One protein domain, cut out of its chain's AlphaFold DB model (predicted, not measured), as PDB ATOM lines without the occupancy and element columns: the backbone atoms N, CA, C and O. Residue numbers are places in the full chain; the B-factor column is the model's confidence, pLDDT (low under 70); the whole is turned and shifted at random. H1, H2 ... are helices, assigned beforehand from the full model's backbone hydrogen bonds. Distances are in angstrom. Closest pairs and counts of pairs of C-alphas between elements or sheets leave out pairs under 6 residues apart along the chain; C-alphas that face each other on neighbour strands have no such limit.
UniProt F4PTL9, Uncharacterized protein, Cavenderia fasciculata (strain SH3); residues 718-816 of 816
ATOM      1  N   ILE A 718     -24.065  -0.441 -32.410       82.75
ATOM      2  CA  ILE A 718     -24.129  -0.566 -30.961       82.75
ATOM      3  C   ILE A 718     -25.593  -0.633 -30.560       82.75
ATOM      4  O   ILE A 718     -26.395   0.206 -30.970       82.75
ATOM      5  N   ASP A 719     -25.935  -1.631 -29.752       85.19
ATOM      6  CA  ASP A 719     -27.299  -1.839 -29.289       85.19
ATOM      7  C   ASP A 719     -27.706  -0.760 -28.271       85.19
ATOM      8  O   ASP A 719     -27.374  -0.824 -27.081       85.19
ATOM      9  N   LEU A 720     -28.440   0.241 -28.754       84.75
ATOM     10  CA  LEU A 720     -28.975   1.331 -27.948       84.75
ATOM     11  C   LEU A 720     -29.911   0.806 -26.855       84.75
ATOM     12  O   LEU A 720     -29.956   1.378 -25.766       84.75
ATOM     13  N   ASP A 721     -30.635  -0.284 -27.116       86.00
ATOM     14  CA  ASP A 721     -31.599  -0.838 -26.168       86.00
ATOM     15  C   ASP A 721     -30.894  -1.320 -24.898       86.00
ATOM     16  O   ASP A 721     -31.370  -1.113 -23.777       86.00
ATOM     17  N   ARG A 722     -29.704  -1.906 -25.058       87.06
ATOM     18  CA  ARG A 722     -28.856  -2.329 -23.941       87.06
ATOM     19  C   ARG A 722     -28.323  -1.140 -23.136       87.06
ATOM     20  O   ARG A 722     -28.316  -1.184 -21.904       87.06
ATOM     21  N   ILE A 723     -27.889  -0.074 -23.806       87.88
ATOM     22  CA  ILE A 723     -27.368   1.127 -23.132       87.88
ATOM     23  C   ILE A 723     -28.486   1.825 -22.343       87.88
ATOM     24  O   ILE A 723     -28.299   2.195 -21.184       87.88
ATOM     25  N   ILE A 724     -29.675   1.938 -22.937       85.69
ATOM     26  CA  ILE A 724     -30.839   2.561 -22.301       85.69
ATOM     27  C   ILE A 724     -31.370   1.715 -21.140       85.69
ATOM     28  O   ILE A 724     -31.638   2.254 -20.069       85.69
ATOM     29  N   SER A 725     -31.498   0.395 -21.308       83.44
ATOM     30  CA  SER A 725     -31.971  -0.494 -20.230       83.44
ATOM     31  C   SER A 725     -31.020  -0.549 -19.031       83.44
ATOM     32  O   SER A 725     -31.479  -0.729 -17.903       83.44
ATOM     33  N   SER A 726     -29.719  -0.333 -19.254       85.00
ATOM     34  CA  SER A 726     -28.718  -0.173 -18.191       85.00
ATOM     35  C   SER A 726     -28.595   1.258 -17.648       85.00
ATOM     36  O   SER A 726     -27.841   1.471 -16.702       85.00
ATOM     37  N   MET A 727     -29.350   2.226 -18.190       84.38
ATOM     38  CA  MET A 727     -29.316   3.652 -17.816       84.38
ATOM     39  C   MET A 727     -27.915   4.277 -17.903       84.38
ATOM     40  O   MET A 727     -27.563   5.174 -17.138       84.38
ATOM     41  N   ASN A 728     -27.103   3.804 -18.846       87.31
ATOM     42  CA  ASN A 728     -25.711   4.204 -18.981       87.31
ATOM     43  C   ASN A 728     -25.562   5.386 -19.952       87.31
ATOM     44  O   ASN A 728     -25.134   5.248 -21.100       87.31
ATOM     45  N   PHE A 729     -25.986   6.564 -19.496       83.31
ATOM     46  CA  PHE A 729     -26.040   7.766 -20.331       83.31
ATOM     47  C   PHE A 729     -24.661   8.321 -20.710       83.31
ATOM     48  O   PHE A 729     -24.546   8.981 -21.740       83.31
ATOM     49  N   GLU A 730     -23.617   8.032 -19.932       89.50
ATOM     50  CA  GLU A 730     -22.243   8.444 -20.251       89.50
ATOM     51  C   GLU A 730     -21.717   7.704 -21.484       89.50
ATOM     52  O   GLU A 730     -21.275   8.340 -22.442       89.50
ATOM     53  N   MET A 731     -21.880   6.375 -21.519       90.94
ATOM     54  CA  MET A 731     -21.603   5.561 -22.709       90.94
ATOM     55  C   MET A 731     -22.371   6.076 -23.920       90.94
ATOM     56  O   MET A 731     -21.839   6.182 -25.020       90.94
ATOM     57  N   LEU A 732     -23.634   6.427 -23.715       87.12
ATOM     58  CA  LEU A 732     -24.488   6.908 -24.781       87.12
ATOM     59  C   LEU A 732     -24.033   8.259 -25.350       87.12
ATOM     60  O   LEU A 732     -23.976   8.435 -26.568       87.12
ATOM     61  N   ALA A 733     -23.685   9.204 -24.474       87.44
ATOM     62  CA  ALA A 733     -23.128  10.494 -24.861       87.44
ATOM     63  C   ALA A 733     -21.815  10.313 -25.631       87.44
ATOM     64  O   ALA A 733     -21.617  10.956 -26.664       87.44
ATOM     65  N   LEU A 734     -20.962   9.392 -25.175       91.06
ATOM     66  CA  LEU A 734     -19.708   9.066 -25.835       91.06
ATOM     67  C   LEU A 734     -19.928   8.479 -27.234       91.06
ATOM     68  O   LEU A 734     -19.364   8.961 -28.212       91.06
ATOM     69  N   VAL A 735     -20.793   7.474 -27.348       89.06
ATOM     70  CA  VAL A 735     -21.126   6.803 -28.612       89.06
ATOM     71  C   VAL A 735     -21.643   7.788 -29.662       89.06
ATOM     72  O   VAL A 735     -21.275   7.704 -30.834       89.06
ATOM     73  N   ILE A 736     -22.441   8.767 -29.233       85.69
ATOM     74  CA  ILE A 736     -22.943   9.839 -30.096       85.69
ATOM     75  C   ILE A 736     -21.838  10.834 -30.463       85.69
ATOM     76  O   ILE A 736     -21.728  11.206 -31.631       85.69
ATOM     77  N   LYS A 737     -21.003  11.246 -29.497       89.00
ATOM     78  CA  LYS A 737     -19.840  12.124 -29.725       89.00
ATOM     79  C   LYS A 737     -18.894  11.530 -30.772       89.00
ATOM     80  O   LYS A 737     -18.425  12.259 -31.641       89.00
ATOM     81  N   LEU A 738     -18.655  10.220 -30.713       88.62
ATOM     82  CA  LEU A 738     -17.775   9.493 -31.633       88.62
ATOM     83  C   LEU A 738     -18.458   9.077 -32.947       88.62
ATOM     84  O   LEU A 738     -17.810   8.492 -33.809       88.62
ATOM     85  N   GLN A 739     -19.747   9.395 -33.124       87.62
ATOM     86  CA  GLN A 739     -20.540   9.041 -34.309       87.62
ATOM     87  C   GLN A 739     -20.545   7.533 -34.609       87.62
ATOM     88  O   GLN A 739     -20.564   7.117 -35.771       87.62
ATOM     89  N   PHE A 740     -20.528   6.692 -33.572       85.25
ATOM     90  CA  PHE A 740     -20.639   5.255 -33.781       85.25
ATOM     91  C   PHE A 740     -22.033   4.871 -34.249       85.25
ATOM     92  O   PHE A 740     -23.017   5.489 -33.829       85.25
ATOM     93  N   PRO A 741     -22.139   3.819 -35.074       82.31
ATOM     94  CA  PRO A 741     -23.424   3.395 -35.555       82.31
ATOM     95  C   PRO A 741     -24.301   2.874 -34.415       82.31
ATOM     96  O   PRO A 741     -23.855   2.047 -33.624       82.31
ATOM     97  N   LEU A 742     -25.546   3.339 -34.331       82.06
ATOM     98  CA  LEU A 742     -26.511   2.914 -33.315       82.06
ATOM     99  C   LEU A 742     -27.545   1.979 -33.945       82.06
ATOM    100  O   LEU A 742     -28.079   2.262 -35.015       82.06
ATOM    101  N   LYS A 743     -27.861   0.876 -33.267       84.50
ATOM    102  CA  LYS A 743     -28.984  -0.003 -33.601       84.50
ATOM    103  C   LYS A 743     -29.969  -0.008 -32.447       84.50
ATOM    104  O   LYS A 743     -29.591  -0.166 -31.295       84.50
ATOM    105  N   THR A 744     -31.244   0.103 -32.777       80.00
ATOM    106  CA  THR A 744     -32.344  -0.097 -31.836       80.00
ATOM    107  C   THR A 744     -33.244  -1.180 -32.404       80.00
ATOM    108  O   THR A 744     -33.524  -1.153 -33.606       80.00
ATOM    109  N   SER A 745     -33.760  -2.061 -31.569       81.44
ATOM    110  CA  SER A 745     -34.753  -3.062 -31.956       81.44
ATOM    111  C   SER A 745     -36.090  -2.837 -31.244       81.44
ATOM    112  O   SER A 745     -37.127  -3.242 -31.766       81.44
ATOM    113  N   TYR A 746     -36.102  -2.163 -30.086       85.88
ATOM    114  CA  TYR A 746     -37.305  -2.031 -29.261       85.88
ATOM    115  C   TYR A 746     -37.908  -0.620 -29.247       85.88
ATOM    116  O   TYR A 746     -37.249   0.391 -29.000       85.88
ATOM    117  N   MET A 747     -39.234  -0.555 -29.398       88.44
ATOM    118  CA  MET A 747     -39.997   0.697 -29.285       88.44
ATOM    119  C   MET A 747     -39.924   1.321 -27.888       88.44
ATOM    120  O   MET A 747     -40.001   2.538 -27.738       88.44
ATOM    121  N   THR A 748     -39.745   0.504 -26.849       89.25
ATOM    122  CA  THR A 748     -39.575   0.975 -25.468       89.25
ATOM    123  C   THR A 748     -38.338   1.851 -25.311       89.25
ATOM    124  O   THR A 748     -38.371   2.830 -24.563       89.25
ATOM    125  N   SER A 749     -37.269   1.551 -26.044       89.94
ATOM    126  CA  SER A 749     -36.047   2.346 -26.039       89.94
ATOM    127  C   SER A 749     -36.278   3.701 -26.693       89.94
ATOM    128  O   SER A 749     -35.964   4.712 -26.079       89.94
ATOM    129  N   TRP A 750     -36.957   3.756 -27.847       89.19
ATOM    130  CA  TRP A 750     -37.369   5.022 -28.483       89.19
ATOM    131  C   TRP A 750     -38.282   5.866 -27.609       89.19
ATOM    132  O   TRP A 750     -38.112   7.081 -27.503       89.19
ATOM    133  N   ARG A 751     -39.222   5.222 -26.918       92.75
ATOM    134  CA  ARG A 751     -40.056   5.900 -25.929       92.75
ATOM    135  C   ARG A 751     -39.210   6.490 -24.801       92.75
ATOM    136  O   ARG A 751     -39.461   7.608 -24.364       92.75
ATOM    137  N   THR A 752     -38.189   5.771 -24.350       89.50
ATOM    138  CA  THR A 752     -37.266   6.255 -23.315       89.50
ATOM    139  C   THR A 752     -36.409   7.414 -23.828       89.50
ATOM    140  O   THR A 752     -36.257   8.408 -23.118       89.50
ATOM    141  N   VAL A 753     -35.941   7.341 -25.080       89.88
ATOM    142  CA  VAL A 753     -35.226   8.429 -25.762       89.88
ATOM    143  C   VAL A 753     -36.073   9.698 -25.784       89.88
ATOM    144  O   VAL A 753     -35.603  10.746 -25.358       89.88
ATOM    145  N   GLY A 754     -37.340   9.610 -26.193       92.56
ATOM    146  CA  GLY A 754     -38.236  10.771 -26.206       92.56
ATOM    147  C   GLY A 754     -38.531  11.311 -24.807       92.56
ATOM    148  O   GLY A 754     -38.622  12.522 -24.608       92.56
ATOM    149  N   MET A 755     -38.652  10.419 -23.819       93.25
ATOM    150  CA  MET A 755     -38.992  10.791 -22.446       93.25
ATOM    151  C   MET A 755     -37.872  11.551 -21.726       93.25
ATOM    152  O   MET A 755     -38.173  12.431 -20.922       93.25
ATOM    153  N   TYR A 756     -36.605  11.234 -22.004       89.50
ATOM    154  CA  TYR A 756     -35.465  11.818 -21.284       89.50
ATOM    155  C   TYR A 756     -34.518  12.662 -22.145       89.50
ATOM    156  O   TYR A 756     -33.802  13.499 -21.606       89.50
ATOM    157  N   GLY A 757     -34.508  12.467 -23.461       89.19
ATOM    158  CA  GLY A 757     -33.613  13.145 -24.393       89.19
ATOM    159  C   GLY A 757     -33.911  14.627 -24.592       89.19
ATOM    160  O   GLY A 757     -35.065  15.038 -24.471       89.19
ATOM    161  N   SER A 758     -32.897  15.422 -24.943       91.94
ATOM    162  CA  SER A 758     -33.075  16.757 -25.538       91.94
ATOM    163  C   SER A 758     -33.377  16.658 -27.039       91.94
ATOM    164  O   SER A 758     -33.101  15.621 -27.641       91.94
ATOM    165  N   LEU A 759     -33.904  17.719 -27.663       93.69
ATOM    166  CA  LEU A 759     -34.082  17.772 -29.120       93.69
ATOM    167  C   LEU A 759     -32.776  17.447 -29.850       93.69
ATOM    168  O   LEU A 759     -32.752  16.537 -30.666       93.69
ATOM    169  N   GLU A 760     -31.691  18.138 -29.499       89.62
ATOM    170  CA  GLU A 760     -30.368  17.926 -30.098       89.62
ATOM    171  C   GLU A 760     -29.936  16.455 -30.005       89.62
ATOM    172  O   GLU A 760     -29.356  15.884 -30.928       89.62
ATOM    173  N   TRP A 761     -30.240  15.817 -28.878       85.62
ATOM    174  CA  TRP A 761     -29.901  14.426 -28.645       85.62
ATOM    175  C   TRP A 761     -30.766  13.474 -29.481       85.62
ATOM    176  O   TRP A 761     -30.245  12.535 -30.079       85.62
ATOM    177  N   VAL A 762     -32.068  13.751 -29.592       88.94
ATOM    178  CA  VAL A 762     -32.993  13.024 -30.474       88.94
ATOM    179  C   VAL A 762     -32.565  13.139 -31.936       88.94
ATOM    180  O   VAL A 762     -32.505  12.124 -32.626       88.94
ATOM    181  N   GLU A 763     -32.213  14.340 -32.393       89.06
ATOM    182  CA  GLU A 763     -31.702  14.587 -33.744       89.06
ATOM    183  C   GLU A 763     -30.427  13.782 -33.991       89.06
ATOM    184  O   GLU A 763     -30.326  13.058 -34.979       89.06
ATOM    185  N   LYS A 764     -29.476  13.814 -33.052       83.88
ATOM    186  CA  LYS A 764     -28.239  13.032 -33.150       83.88
ATOM    187  C   LYS A 764     -28.493  11.527 -33.228       83.88
ATOM    188  O   LYS A 764     -27.814  10.859 -33.999       83.88
ATOM    189  N   VAL A 765     -29.454  10.985 -32.478       82.75
ATOM    190  CA  VAL A 765     -29.807   9.553 -32.546       82.75
ATOM    191  C   VAL A 765     -30.519   9.218 -33.864       82.75
ATOM    192  O   VAL A 765     -30.216   8.190 -34.466       82.75
ATOM    193  N   LEU A 766     -31.424  10.079 -34.342       82.69
ATOM    194  CA  LEU A 766     -32.185   9.874 -35.584       82.69
ATOM    195  C   LEU A 766     -31.334  10.010 -36.852       82.69
ATOM    196  O   LEU A 766     -31.560   9.279 -37.815       82.69
ATOM    197  N   TYR A 767     -30.390  10.951 -36.869       80.62
ATOM    198  CA  TYR A 767     -29.573  11.273 -38.044       80.62
ATOM    199  C   TYR A 767     -28.194  10.617 -38.038       80.62
ATOM    200  O   TYR A 767     -27.439  10.789 -38.998       80.62
ATOM    201  N   ASN A 768     -27.850   9.845 -37.001       76.50
ATOM    202  CA  ASN A 768     -26.660   9.006 -37.040       76.50
ATOM    203  C   ASN A 768     -26.781   8.050 -38.240       76.50
ATOM    204  O   ASN A 768     -27.738   7.289 -38.350       76.50
ATOM    205  N   SER A 769     -25.830   8.137 -39.173       53.19
ATOM    206  CA  SER A 769     -25.899   7.667 -40.571       53.19
ATOM    207  C   SER A 769     -26.161   6.166 -40.769       53.19
ATOM    208  O   SER A 769     -26.459   5.722 -41.877       53.19
ATOM    209  N   SER A 770     -26.093   5.397 -39.694       57.19
ATOM    210  CA  SER A 770     -26.382   3.964 -39.609       57.19
ATOM    211  C   SER A 770     -27.836   3.637 -39.265       57.19
ATOM    212  O   SER A 770     -28.268   2.497 -39.430       57.19
ATOM    213  N   PHE A 771     -28.615   4.638 -38.852       59.88
ATOM    214  CA  PHE A 771     -30.033   4.523 -38.549       59.88
ATOM    215  C   PHE A 771     -30.891   4.718 -39.806       59.88
ATOM    216  O   PHE A 771     -31.817   5.527 -39.847       59.88
ATOM    217  N   ARG A 772     -30.577   3.981 -40.876       60.31
ATOM    218  CA  ARG A 772     -31.522   3.797 -41.981       60.31
ATOM    219  C   ARG A 772     -32.361   2.563 -41.654       60.31
ATOM    220  O   ARG A 772     -31.870   1.456 -41.868       60.31
ATOM    221  N   PRO A 773     -33.582   2.708 -41.097       58.59
ATOM    222  CA  PRO A 773     -34.498   1.579 -41.026       58.59
ATOM    223  C   PRO A 773     -34.601   0.965 -42.423       58.59
ATOM    224  O   PRO A 773     -34.703   1.684 -43.417       58.59
ATOM    225  N   VAL A 774     -34.500  -0.364 -42.488       58.34
ATOM    226  CA  VAL A 774     -34.402  -1.121 -43.748       58.34
ATOM    227  C   VAL A 774     -35.625  -0.864 -44.638       58.34
ATOM    228  O   VAL A 774     -35.545  -0.988 -45.858       58.34
ATOM    229  N   SER A 775     -36.744  -0.442 -44.038       74.38
ATOM    230  CA  SER A 775     -37.949  -0.012 -44.732       74.38
ATOM    231  C   SER A 775     -38.667   1.136 -44.007       74.38
ATOM    232  O   SER A 775     -38.593   1.259 -42.781       74.38
ATOM    233  N   ASP A 776     -39.443   1.940 -44.744       72.06
ATOM    234  CA  ASP A 776     -40.364   2.935 -44.161       72.06
ATOM    235  C   ASP A 776     -41.360   2.297 -43.172       72.06
ATOM    236  O   ASP A 776     -41.789   2.933 -42.206       72.06
ATOM    237  N   ARG A 777     -41.670   1.006 -43.363       77.19
ATOM    238  CA  ARG A 777     -42.567   0.222 -42.504       77.19
ATOM    239  C   ARG A 777     -42.028   0.057 -41.083       77.19
ATOM    240  O   ARG A 777     -42.815   0.065 -40.141       77.19
ATOM    241  N   ASP A 778     -40.711  -0.035 -40.923       76.44
ATOM    242  CA  ASP A 778     -40.067  -0.136 -39.609       76.44
ATOM    243  C   ASP A 778     -39.866   1.242 -38.967       76.44
ATOM    244  O   ASP A 778     -39.755   1.357 -37.748       76.44
ATOM    245  N   ARG A 779     -39.854   2.314 -39.772       80.88
ATOM    246  CA  ARG A 779     -39.618   3.686 -39.306       80.88
ATOM    247  C   ARG A 779     -40.822   4.281 -38.579       80.88
ATOM    248  O   ARG A 779     -40.648   4.902 -37.529       80.88
ATOM    249  N   ILE A 780     -42.030   4.088 -39.114       84.75
ATOM    250  CA  ILE A 780     -43.266   4.691 -38.580       84.75
ATOM    251  C   ILE A 780     -43.500   4.314 -37.107       84.75
ATOM    252  O   ILE A 780     -43.699   5.216 -36.286       84.75
ATOM    253  N   PRO A 781     -43.421   3.029 -36.707       87.94
ATOM    254  CA  PRO A 781     -43.687   2.662 -35.322       87.94
ATOM    255  C   PRO A 781     -42.642   3.202 -34.334       87.94
ATOM    256  O   PRO A 781     -42.980   3.549 -33.202       87.94
ATOM    257  N   LEU A 782     -41.381   3.334 -34.760       86.62
ATOM    258  CA  LEU A 782     -40.309   3.888 -33.926       86.62
ATOM    259  C   LEU A 782     -40.504   5.393 -33.696       86.62
ATOM    260  O   LEU A 782     -40.384   5.858 -32.562       86.62
ATOM    261  N   LEU A 783     -40.888   6.143 -34.736       89.88
ATOM    262  CA  LEU A 783     -41.231   7.565 -34.615       89.88
ATOM    263  C   LEU A 783     -42.474   7.775 -33.737       89.88
ATOM    264  O   LEU A 783     -42.490   8.676 -32.896       89.88
ATOM    265  N   ALA A 784     -43.482   6.903 -33.848       91.69
ATOM    266  CA  ALA A 784     -44.651   6.922 -32.970       91.69
ATOM    267  C   ALA A 784     -44.272   6.663 -31.499       91.69
ATOM    268  O   ALA A 784     -44.748   7.359 -30.595       91.69
ATOM    269  N   ALA A 785     -43.373   5.709 -31.245       92.75
ATOM    270  CA  ALA A 785     -42.869   5.425 -29.906       92.75
ATOM    271  C   ALA A 785     -42.053   6.593 -29.331       92.75
ATOM    272  O   ALA A 785     -42.259   6.971 -28.175       92.75
ATOM    273  N   LEU A 786     -41.192   7.214 -30.143       93.12
ATOM    274  CA  LEU A 786     -40.439   8.417 -29.785       93.12
ATOM    275  C   LEU A 786     -41.373   9.581 -29.427       93.12
ATOM    276  O   LEU A 786     -41.202  10.198 -28.374       93.12
ATOM    277  N   LYS A 787     -42.414   9.828 -30.236       95.25
ATOM    278  CA  LYS A 787     -43.459  10.831 -29.962       95.25
ATOM    279  C   LYS A 787     -44.199  10.536 -28.653       95.25
ATOM    280  O   LYS A 787     -44.376  11.431 -27.828       95.25
ATOM    281  N   SER A 788     -44.580   9.276 -28.424       96.31
ATOM    282  CA  SER A 788     -45.202   8.832 -27.164       96.31
ATOM    283  C   SER A 788     -44.291   9.073 -25.954       96.31
ATOM    284  O   SER A 788     -44.758   9.477 -24.890       96.31
ATOM    285  N   GLY A 789     -42.986   8.863 -26.123       95.38
ATOM    286  CA  GLY A 789     -41.964   9.190 -25.135       95.38
ATOM    287  C   GLY A 789     -41.880  10.683 -24.854       95.38
ATOM    288  O   GLY A 789     -41.938  11.097 -23.699       95.38
ATOM    289  N   ALA A 790     -41.810  11.496 -25.908       96.31
ATOM    290  CA  ALA A 790     -41.725  12.951 -25.816       96.31
ATOM    291  C   ALA A 790     -42.897  13.554 -25.034       96.31
ATOM    292  O   ALA A 790     -42.689  14.445 -24.212       96.31
ATOM    293  N   LEU A 791     -44.114  13.016 -25.189       96.31
ATOM    294  CA  LEU A 791     -45.284  13.422 -24.394       96.31
ATOM    295  C   LEU A 791     -45.082  13.257 -22.877       96.31
ATOM    296  O   LEU A 791     -45.704  13.979 -22.098       96.31
ATOM    297  N   LEU A 792     -44.198  12.349 -22.457       95.69
ATOM    298  CA  LEU A 792     -43.826  12.121 -21.059       95.69
ATOM    299  C   LEU A 792     -42.598  12.936 -20.614       95.69
ATOM    300  O   LEU A 792     -42.248  12.912 -19.434       95.69
ATOM    301  N   ASN A 793     -41.950  13.678 -21.519       96.19
ATOM    302  CA  ASN A 793     -40.763  14.475 -21.214       96.19
ATOM    303  C   ASN A 793     -41.104  15.630 -20.268       96.19
ATOM    304  O   ASN A 793     -42.051  16.379 -20.515       96.19
ATOM    305  N   LYS A 794     -40.355  15.776 -19.171       94.12
ATOM    306  CA  LYS A 794     -40.663  16.749 -18.108       94.12
ATOM    307  C   LYS A 794     -40.470  18.205 -18.538       94.12
ATOM    308  O   LYS A 794     -41.154  19.072 -18.001       94.12
ATOM    309  N   SER A 795     -39.574  18.477 -19.487       96.62
ATOM    310  CA  SER A 795     -39.382  19.828 -20.019       96.62
ATOM    311  C   SER A 795     -40.423  20.111 -21.099       96.62
ATOM    312  O   SER A 795     -40.454  19.447 -22.135       96.62
ATOM    313  N   LEU A 796     -41.294  21.094 -20.855       95.50
ATOM    314  CA  LEU A 796     -42.377  21.441 -21.776       95.50
ATOM    315  C   LEU A 796     -41.851  21.968 -23.117       95.50
ATOM    316  O   LEU A 796     -42.391  21.617 -24.165       95.50
ATOM    317  N   GLU A 797     -40.809  22.798 -23.085       96.69
ATOM    318  CA  GLU A 797     -40.172  23.339 -24.290       96.69
ATOM    319  C   GLU A 797     -39.572  22.216 -25.130       96.69
ATOM    320  O   GLU A 797     -39.884  22.073 -26.310       96.69
ATOM    321  N   ASN A 798     -38.795  21.348 -24.486       95.56
ATOM    322  CA  ASN A 798     -38.134  20.236 -25.145       95.56
ATOM    323  C   ASN A 798     -39.134  19.195 -25.677       95.56
ATOM    324  O   ASN A 798     -38.988  18.706 -26.793       95.56
ATOM    325  N   ARG A 799     -40.210  18.916 -24.928       97.44
ATOM    326  CA  ARG A 799     -41.348  18.105 -25.387       97.44
ATOM    327  C   ARG A 799     -41.919  18.641 -26.697       97.44
ATOM    328  O   ARG A 799     -42.075  17.876 -27.645       97.44
ATOM    329  N   LYS A 800     -42.257  19.937 -26.740       97.06
ATOM    330  CA  LYS A 800     -42.826  20.576 -27.939       97.06
ATOM    331  C   LYS A 800     -41.853  20.499 -29.110       97.06
ATOM    332  O   LYS A 800     -42.270  20.166 -30.213       97.06
ATOM    333  N   ALA A 801     -40.574  20.749 -28.846       97.06
ATOM    334  CA  ALA A 801     -39.527  20.727 -29.852       97.06
ATOM    335  C   ALA A 801     -39.339  19.325 -30.466       97.06
ATOM    336  O   ALA A 801     -39.359  19.189 -31.686       97.06
ATOM    337  N   ILE A 802     -39.255  18.272 -29.640       96.19
ATOM    338  CA  ILE A 802     -39.135  16.882 -30.116       96.19
ATOM    339  C   ILE A 802     -40.373  16.467 -30.920       96.19
ATOM    340  O   ILE A 802     -40.237  15.849 -31.972       96.19
ATOM    341  N   ILE A 803     -41.580  16.807 -30.453       95.94
ATOM    342  CA  ILE A 803     -42.822  16.475 -31.167       95.94
ATOM    343  C   ILE A 803     -42.856  17.159 -32.538       95.94
ATOM    344  O   ILE A 803     -43.084  16.477 -33.534       95.94
ATOM    345  N   ALA A 804     -42.574  18.464 -32.593       95.81
ATOM    346  CA  ALA A 804     -42.536  19.216 -33.846       95.81
ATOM    347  C   ALA A 804     -41.487  18.648 -34.816       95.81
ATOM    348  O   ALA A 804     -41.759  18.496 -36.005       95.81
ATOM    349  N   HIS A 805     -40.315  18.269 -34.300       94.88
ATOM    350  CA  HIS A 805     -39.272  17.632 -35.095       94.88
ATOM    351  C   HIS A 805     -39.740  16.291 -35.682       94.88
ATOM    352  O   HIS A 805     -39.647  16.088 -36.890       94.88
ATOM    353  N   VAL A 806     -40.321  15.402 -34.866       92.81
ATOM    354  CA  VAL A 806     -40.845  14.102 -35.329       92.81
ATOM    355  C   VAL A 806     -41.960  14.270 -36.368       92.81
ATOM    356  O   VAL A 806     -42.011  13.506 -37.330       92.81
ATOM    357  N   GLU A 807     -42.833  15.266 -36.207       93.00
ATOM    358  CA  GLU A 807     -43.912  15.581 -37.159       93.00
ATOM    359  C   GLU A 807     -43.401  16.201 -38.467       93.00
ATOM    360  O   GLU A 807     -44.046  16.050 -39.504       93.00
ATOM    361  N   SER A 808     -42.237  16.858 -38.436       92.19
ATOM    362  CA  SER A 808     -41.593  17.417 -39.630       92.19
ATOM    363  C   SER A 808     -40.934  16.360 -40.526       92.19
ATOM    364  O   SER A 808     -40.655  16.635 -41.693       92.19
ATOM    365  N   ILE A 809     -40.700  15.143 -40.014       89.06
ATOM    366  CA  ILE A 809     -40.109  14.045 -40.786       89.06
ATOM    367  C   ILE A 809     -41.157  13.524 -41.795       89.06
ATOM    368  O   ILE A 809     -42.227  13.063 -41.379       89.06
ATOM    369  N   PRO A 810     -40.875  13.560 -43.115       77.25
ATOM    370  CA  PRO A 810     -41.809  13.101 -44.144       77.25
ATOM    371  C   PRO A 810     -42.263  11.656 -43.889       77.25
ATOM    372  O   PRO A 810     -41.438  10.812 -43.542       77.25
ATOM    373  N   ASN A 811     -43.560  11.384 -44.093       65.88
ATOM    374  CA  ASN A 811     -44.278  10.114 -43.852       65.88
ATOM    375  C   ASN A 811     -44.836   9.863 -42.432       65.88
ATOM    376  O   ASN A 811     -45.496   8.846 -42.237       65.88
ATOM    377  N   CYS A 812     -44.700  10.782 -41.467       56.25
ATOM    378  CA  CYS A 812     -45.398  10.657 -40.170       56.25
ATOM    379  C   CYS A 812     -46.919  10.921 -40.237       56.25
ATOM    380  O   CYS A 812     -47.659  10.420 -39.394       56.25
ATOM    381  N   ASN A 813     -47.391  11.698 -41.222       49.31
ATOM    382  CA  ASN A 813     -48.761  12.237 -41.241       49.31
ATOM    383  C   ASN A 813     -49.736  11.527 -42.204       49.31
ATOM    384  O   ASN A 813     -50.900  11.906 -42.248       49.31
ATOM    385  N   ASN A 814     -49.299  10.504 -42.950       48.16
ATOM    386  CA  ASN A 814     -50.100   9.897 -44.031       48.16
ATOM    387  C   ASN A 814     -50.639   8.482 -43.734       48.16
ATOM    388  O   ASN A 814     -51.074   7.794 -44.653       48.16
ATOM    389  N   SER A 815     -50.643   8.028 -42.478       43.06
ATOM    390  CA  SER A 815     -51.277   6.754 -42.112       43.06
ATOM    391  C   SER A 815     -51.932   6.826 -40.731       43.06
ATOM    392  O   SER A 815     -51.312   6.477 -39.724       43.06
ATOM    393  N   TYR A 816     -53.179   7.282 -40.697       36.81
ATOM    394  CA  TYR A 816     -54.143   6.941 -39.654       36.81
ATOM    395  C   TYR A 816     -55.450   6.531 -40.311       36.81
ATOM    396  O   TYR A 816     -55.861   7.241 -41.258       36.81
TER     397      TYR A 816
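Overview. This is residues 718 to 816 of the 816 residues of an uncharacterized protein of Cavenderia fasciculata (strain SH3) (UniProt F4PTL9). Three pairs of helices sit one behind another along the longest axis: H1 with H2, then H3 with H4 in the middle, then the long hairpin of H5 and H6. H3 packs on H5 and H4 on H6, while H1 packs on H3 from the other side. The printed part has 99 residues with six named helices, H1 to H6 in chain order, and no named strand; the class is all helix. It is compact, with a radius of gyration of the C-alphas of 12.6 A and spans of 36 by 32 by 20 A.

Along the chain. Find C-alpha 776 at (-40.364, 2.935, -44.161); from there H5, residues 776 to 790, runs 20.9 A to C-alpha 790 at (-41.725, 12.951, -25.816). H6, residues 796 to 808, covers 18.3 A and ends at C-alpha 808 (-41.593, 17.417, -39.630). Look earlier for H3, residues 747 to 756, 14.4 A long, and H4, residues 759 to 767. H1 is residues 720 to 725 and H2 residues 729 to 737.

Arrangement. Start at H5, which touches H6 as a hairpin, with the closest C-alphas, Ala 790 and Arg 799, 5.2 A apart and a shallow tilt of 14 degrees, opposite ways. H3 touches H5 at Arg 751 and Gly 789, their closest C-alphas, 3.9 A apart. H4 touches H6, the closest C-alphas being Leu 759 and Ile 802 at 5.2 A. H3 and H4 are close but not clearly touching, 7.0 A between the C-alphas of Val 753 and Val 762. Farther out, H1 touches H3, the closest C-alphas, Asp 721 and Ser 749, 5.5 A apart. H1 and H2 form a hairpin, closest at C-alphas 723 and 732, 6.7 A. Every O i to N i+4 pair is within hydrogen-bond range in H1, H2, H3, H4 and H6, and 9 of 11 in H5.

Size, cuts and confidence. The C-alphas farthest apart, Glu 730 and Tyr 816, are 37.4 A apart. The printed part has no cut, and no link is long. Look for pLDDT under 70 at residues 769 to 774 and 811 to 816.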